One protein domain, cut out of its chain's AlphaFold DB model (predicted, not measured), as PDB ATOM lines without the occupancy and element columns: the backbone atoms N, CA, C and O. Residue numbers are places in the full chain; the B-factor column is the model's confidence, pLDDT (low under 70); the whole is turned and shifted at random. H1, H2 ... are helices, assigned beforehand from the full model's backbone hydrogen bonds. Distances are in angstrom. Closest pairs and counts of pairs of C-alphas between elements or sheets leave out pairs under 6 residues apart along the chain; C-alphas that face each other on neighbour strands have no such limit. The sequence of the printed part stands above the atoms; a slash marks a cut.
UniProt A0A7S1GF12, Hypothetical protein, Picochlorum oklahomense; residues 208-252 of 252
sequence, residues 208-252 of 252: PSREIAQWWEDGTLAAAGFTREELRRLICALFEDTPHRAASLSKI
ATOM      1  N   PRO A 208      31.512 -44.163  15.015       94.56
ATOM      2  CA  PRO A 208      31.036 -45.227  15.892       94.56
ATOM      3  C   PRO A 208      29.682 -44.886  16.538       94.56
ATOM      4  O   PRO A 208      29.382 -43.726  16.823       94.56
ATOM      5  N   SER A 209      28.905 -45.913  16.907       93.62
ATOM      6  CA  SER A 209      27.563 -45.758  17.507       93.62
ATOM      7  C   SER A 209      27.502 -44.845  18.742       93.62
ATOM      8  O   SER A 209      26.472 -44.224  18.998       93.62
ATOM      9  N   ARG A 210      28.601 -44.733  19.504       94.69
ATOM     10  CA  ARG A 210      28.702 -43.831  20.666       94.69
ATOM     11  C   ARG A 210      28.597 -42.352  20.269       94.69
ATOM     12  O   ARG A 210      28.014 -41.570  21.011       94.69
ATOM     13  N   GLU A 211      29.176 -41.981  19.126       96.50
ATOM     14  CA  GLU A 211      29.204 -40.602  18.628       96.50
ATOM     15  C   GLU A 211      27.840 -40.243  18.045       96.50
ATOM     16  O   GLU A 211      27.324 -39.164  18.315       96.50
ATOM     17  N   ILE A 212      27.182 -41.204  17.389       96.69
ATOM     18  CA  ILE A 212      25.782 -41.073  16.967       96.69
ATOM     19  C   ILE A 212      24.868 -40.809  18.173       96.69
ATOM     20  O   ILE A 212      24.039 -39.902  18.138       96.69
ATOM     21  N   ALA A 213      25.027 -41.568  19.263       95.69
ATOM     22  CA  ALA A 213      24.250 -41.352  20.484       95.69
ATOM     23  C   ALA A 213      24.520 -39.973  21.109       95.69
ATOM     24  O   ALA A 213      23.593 -39.339  21.603       95.69
ATOM     25  N   GLN A 214      25.760 -39.484  21.045       96.75
ATOM     26  CA  GLN A 214      26.101 -38.137  21.502       96.75
ATOM     27  C   GLN A 214      25.411 -37.052  20.658       96.75
ATOM     28  O   GLN A 214      24.819 -36.144  21.234       96.75
ATOM     29  N   TRP A 215      25.411 -37.177  19.325       97.12
ATOM     30  CA  TRP A 215      24.701 -36.254  18.421       97.12
ATOM     31  C   TRP A 215      23.172 -36.303  18.568       97.12
ATOM     32  O   TRP A 215      22.449 -35.418  18.105       97.12
ATOM     33  N   TRP A 216      22.641 -37.375  19.153       97.06
ATOM     34  CA  TRP A 216      21.241 -37.427  19.554       97.06
ATOM     35  C   TRP A 216      21.013 -36.694  20.879       97.06
ATOM     36  O   TRP A 216      20.106 -35.869  20.967       97.06
ATOM     37  N   GLU A 217      21.848 -36.957  21.889       97.00
ATOM     38  CA  GLU A 217      21.763 -36.327  23.215       97.00
ATOM     39  C   GLU A 217      21.923 -34.800  23.155       97.00
ATOM     40  O   GLU A 217      21.243 -34.085  23.892       97.00
ATOM     41  N   ASP A 218      22.784 -34.287  22.271       96.31
ATOM     42  CA  ASP A 218      22.983 -32.846  22.069       96.31
ATOM     43  C   ASP A 218      21.916 -32.184  21.169       96.31
ATOM     44  O   ASP A 218      21.906 -30.962  21.008       96.31
ATOM     45  N   GLY A 219      20.983 -32.972  20.620       95.81
ATOM     46  CA  GLY A 219      19.884 -32.508  19.774       95.81
ATOM     47  C   GLY A 219      20.241 -32.286  18.302       95.81
ATOM     48  O   GLY A 219      19.345 -31.950  17.524       95.81
ATOM     49  N   THR A 220      21.490 -32.515  17.880       96.06
ATOM     50  CA  THR A 220      21.944 -32.314  16.491       96.06
ATOM     51  C   THR A 220      21.119 -33.134  15.497       96.06
ATOM     52  O   THR A 220      20.655 -32.613  14.481       96.06
ATOM     53  N   LEU A 221      20.886 -34.417  15.788       96.31
ATOM     54  CA  LEU A 221      20.134 -35.307  14.896       96.31
ATOM     55  C   LEU A 221      18.627 -35.023  14.913       96.31
ATOM     56  O   LEU A 221      17.972 -35.125  13.876       96.31
ATOM     57  N   ALA A 222      18.081 -34.606  16.057       95.62
ATOM     58  CA  ALA A 222      16.687 -34.177  16.148       95.62
ATOM     59  C   ALA A 222      16.446 -32.898  15.326       95.62
ATOM     60  O   ALA A 222      15.462 -32.816  14.592       95.62
ATOM     61  N   ALA A 223      17.372 -31.933  15.382       94.69
ATOM     62  CA  ALA A 223      17.328 -30.716  14.571       94.69
ATOM     63  C   ALA A 223      17.458 -31.004  13.065       94.69
ATOM     64  O   ALA A 223      16.837 -30.322  12.255       94.69
ATOM     65  N   ALA A 224      18.201 -32.051  12.689       93.94
ATOM     66  CA  ALA A 224      18.272 -32.544  11.313       93.94
ATOM     67  C   ALA A 224      17.026 -33.347  10.873       93.94
ATOM     68  O   ALA A 224      16.966 -33.808   9.737       93.94
ATOM     69  N   GLY A 225      16.028 -33.533  11.745       94.44
ATOM     70  CA  GLY A 225      14.763 -34.192  11.412       94.44
ATOM     71  C   GLY A 225      14.764 -35.718  11.550       94.44
ATOM     72  O   GLY A 225      13.882 -36.375  10.991       94.44
ATOM     73  N   PHE A 226      15.728 -36.309  12.264       96.44
ATOM     74  CA  PHE A 226      15.675 -37.731  12.616       96.44
ATOM     75  C   PHE A 226      14.701 -37.994  13.762       96.44
ATOM     76  O   PHE A 226      14.634 -37.262  14.749       96.44
ATOM     77  N   THR A 227      13.985 -39.105  13.652       95.94
ATOM     78  CA  THR A 227      13.181 -39.662  14.737       95.94
ATOM     79  C   THR A 227      13.981 -40.695  15.526       95.94
ATOM     80  O   THR A 227      14.884 -41.348  14.999       95.94
ATOM     81  N   ARG A 228      13.589 -40.912  16.789       96.06
ATOM     82  CA  ARG A 228      14.153 -41.971  17.642       96.06
ATOM     83  C   ARG A 228      14.112 -43.339  16.948       96.06
ATOM     84  O   ARG A 228      15.080 -44.085  17.003       96.06
ATOM     85  N   GLU A 229      13.009 -43.659  16.275       95.88
ATOM     86  CA  GLU A 229      12.824 -44.959  15.618       95.88
ATOM     87  C   GLU A 229      13.716 -45.140  14.381       95.88
ATOM     88  O   GLU A 229      14.280 -46.213  14.180       95.88
ATOM     89  N   GLU A 230      13.885 -44.103  13.554       95.94
ATOM     90  CA  GLU A 230      14.848 -44.140  12.442       95.94
ATOM     91  C   GLU A 230      16.272 -44.378  12.955       95.94
ATOM     92  O   GLU A 230      16.980 -45.230  12.425       95.94
ATOM     93  N   LEU A 231      16.662 -43.680  14.025       96.44
ATOM     94  CA  LEU A 231      17.989 -43.799  14.623       96.44
ATOM     95  C   LEU A 231      18.263 -45.187  15.198       96.44
ATOM     96  O   LEU A 231      19.323 -45.763  14.956       96.44
ATOM     97  N   ARG A 232      17.302 -45.751  15.937       95.81
ATOM     98  CA  ARG A 232      17.428 -47.102  16.498       95.81
ATOM     99  C   ARG A 232      17.588 -48.143  15.399       95.81
ATOM    100  O   ARG A 232      18.474 -48.986  15.501       95.81
ATOM    101  N   ARG A 233      16.767 -48.065  14.345       95.69
ATOM    102  CA  ARG A 233      16.857 -48.977  13.197       95.69
ATOM    103  C   ARG A 233      18.194 -48.848  12.479       95.69
ATOM    104  O   ARG A 233      18.832 -49.867  12.245       95.69
ATOM    105  N   LEU A 234      18.651 -47.623  12.221       96.12
ATOM    106  CA  LEU A 234      19.937 -47.379  11.571       96.12
ATOM    107  C   LEU A 234      21.114 -47.936  12.385       96.12
ATOM    108  O   LEU A 234      21.988 -48.588  11.829       96.12
ATOM    109  N   ILE A 235      21.129 -47.732  13.706       95.75
ATOM    110  CA  ILE A 235      22.187 -48.275  14.574       95.75
ATOM    111  C   ILE A 235      22.159 -49.805  14.601       95.75
ATOM    112  O   ILE A 235      23.213 -50.434  14.614       95.75
ATOM    113  N   CYS A 236      20.975 -50.416  14.611       95.31
ATOM    114  CA  CYS A 236      20.862 -51.869  14.510       95.31
ATOM    115  C   CYS A 236      21.349 -52.399  13.156       95.31
ATOM    116  O   CYS A 236      21.909 -53.488  13.132       95.31
ATOM    117  N   ALA A 237      21.141 -51.643  12.075       94.81
ATOM    118  CA  ALA A 237      21.567 -52.019  10.732       94.81
ATOM    119  C   ALA A 237      23.076 -51.831  10.505       94.81
ATOM    120  O   ALA A 237      23.668 -52.612   9.778       94.81
ATOM    121  N   LEU A 238      23.700 -50.812  11.111       94.56
ATOM    122  CA  LEU A 238      25.128 -50.504  10.930       94.56
ATOM    123  C   LEU A 238      26.065 -51.280  11.864       94.56
ATOM    124  O   LEU A 238      27.239 -51.442  11.551       94.56
ATOM    125  N   PHE A 239      25.598 -51.676  13.051       94.50
ATOM    126  CA  PHE A 239      26.471 -52.217  14.094       94.50
ATOM    127  C   PHE A 239      25.987 -53.577  14.592       94.50
ATOM    128  O   PHE A 239      24.810 -53.759  14.919       94.50
ATOM    129  N   GLU A 240      26.930 -54.503  14.765       91.44
ATOM    130  CA  GLU A 240      26.690 -55.809  15.380       91.44
ATOM    131  C   GLU A 240      26.167 -55.707  16.824       91.44
ATOM    132  O   GLU A 240      26.337 -54.694  17.519       91.44
ATOM    133  N   ASP A 241      25.552 -56.794  17.308       92.25
ATOM    134  CA  ASP A 241      25.024 -56.876  18.670       92.25
ATOM    135  C   ASP A 241      26.121 -56.947  19.728       92.25
ATOM    136  O   ASP A 241      26.552 -58.010  20.171       92.25
ATOM    137  N   THR A 242      26.576 -55.767  20.137       93.50
ATOM    138  CA  THR A 242      27.624 -55.589  21.135       93.50
ATOM    139  C   THR A 242      27.111 -54.800  22.343       93.50
ATOM    140  O   THR A 242      26.185 -53.987  22.220       93.50
ATOM    141  N   PRO A 243      27.748 -54.939  23.523       91.25
ATOM    142  CA  PRO A 243      27.425 -54.115  24.690       91.25
ATOM    143  C   PRO A 243      27.516 -52.608  24.410       91.25
ATOM    144  O   PRO A 243      26.740 -51.826  24.956       91.25
ATOM    145  N   HIS A 244      28.430 -52.194  23.523       88.56
ATOM    146  CA  HIS A 244      28.558 -50.803  23.092       88.56
ATOM    147  C   HIS A 244      27.328 -50.328  22.315       88.56
ATOM    148  O   HIS A 244      26.812 -49.249  22.605       88.56
ATOM    149  N   ARG A 245      26.807 -51.146  21.391       94.44
ATOM    150  CA  ARG A 245      25.563 -50.843  20.672       94.44
ATOM    151  C   ARG A 245      24.381 -50.730  21.634       94.44
ATOM    152  O   ARG A 245      23.627 -49.764  21.555       94.44
ATOM    153  N   ALA A 246      24.241 -51.673  22.566       93.50
ATOM    154  CA  ALA A 246      23.169 -51.655  23.560       93.50
ATOM    155  C   ALA A 246      23.211 -50.394  24.445       93.50
ATOM    156  O   ALA A 246      22.174 -49.779  24.698       93.50
ATOM    157  N   ALA A 247      24.409 -49.968  24.862       93.50
ATOM    158  CA  ALA A 247      24.595 -48.730  25.615       93.50
ATOM    159  C   ALA A 247      24.159 -47.497  24.804       93.50
ATOM    160  O   ALA A 247      23.389 -46.681  25.311       93.50
ATOM    161  N   SER A 248      24.571 -47.387  23.538       94.00
ATOM    162  CA  SER A 248      24.144 -46.306  22.637       94.00
ATOM    163  C   SER A 248      22.623 -46.295  22.435       94.00
ATOM    164  O   SER A 248      21.985 -45.255  22.569       94.00
ATOM    165  N   LEU A 249      22.012 -47.463  22.215       94.88
ATOM    166  CA  LEU A 249      20.559 -47.602  22.066       94.88
ATOM    167  C   LEU A 249      19.777 -47.267  23.344       94.88
ATOM    168  O   LEU A 249      18.601 -46.932  23.252       94.88
ATOM    169  N   SER A 250      20.377 -47.371  24.532       93.75
ATOM    170  CA  SER A 250      19.711 -46.993  25.790       93.75
ATOM    171  C   SER A 250      19.572 -45.476  25.968       93.75
ATOM    172  O   SER A 250      18.687 -45.020  26.690       93.75
ATOM    173  N   LYS A 251      20.429 -44.706  25.288       92.00
ATOM    174  CA  LYS A 251      20.451 -43.237  25.303       92.00
ATOM    175  C   LYS A 251      19.505 -42.615  24.277       92.00
ATOM    176  O   LYS A 251      19.153 -41.443  24.400       92.00
ATOM    177  N   ILE A 252      19.121 -43.394  23.266       90.88
ATOM    178  CA  ILE A 252      18.308 -42.946  22.135       90.88
ATOM    179  C   ILE A 252      16.837 -43.078  22.435       90.88
ATOM    180  O   ILE A 252      16.234 -41.985  22.544       90.88
TER     181      ILE A 252
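This is residues 208 to 252 of the 252 residues of the protein "Hypothetical protein" of Picochlorum oklahomense (UniProt A0A7S1GF12). Three helices, H1, H3 and H4, lie side by side in a small bundle, their centres in a triangle, with H3 running against the other two; short H2 sits at one end, between H1 and H3 along the chain. The 45 printed residues, all helix by class, have four named helices, H1 to H4, and are compact, radius of gyration of the C-alphas 9.6 A, spanning 28 by 16 by 15 A.

H1, residues 209 to 217, touches H4, residues 243 to 251, at Ala 213 and Ser 248, closest C-alphas 5.4 A, the same way at a shallow tilt of 9 degrees. H2, residues 220 to 223, is close to H1 but not clearly touching: the closest C-alphas, Trp 215 and Leu 221, are 5.8 A apart. H3, residues 228 to 238, and H4 touch as a helical hairpin, closest C-alphas Arg 232 and Leu 249, 6.4 A. Every O i to N i+4 pair is within hydrogen-bond range in H1 and H3, 4 of 5 in H4; H2 is too short for one.

H1, 12.5 A, begins at C-alpha 209 (27.563, -45.758, 17.507); H3 measures 15.4 A; H4, 12.9 A, ends at C-alpha 251 (20.451, -43.237, 25.303).

The C-alphas of Ala 223 and Thr 242, the two farthest apart, are 27.7 A apart. The printed part has no cut, its three links are tight, and no printed residue is under 70 in pLDDT.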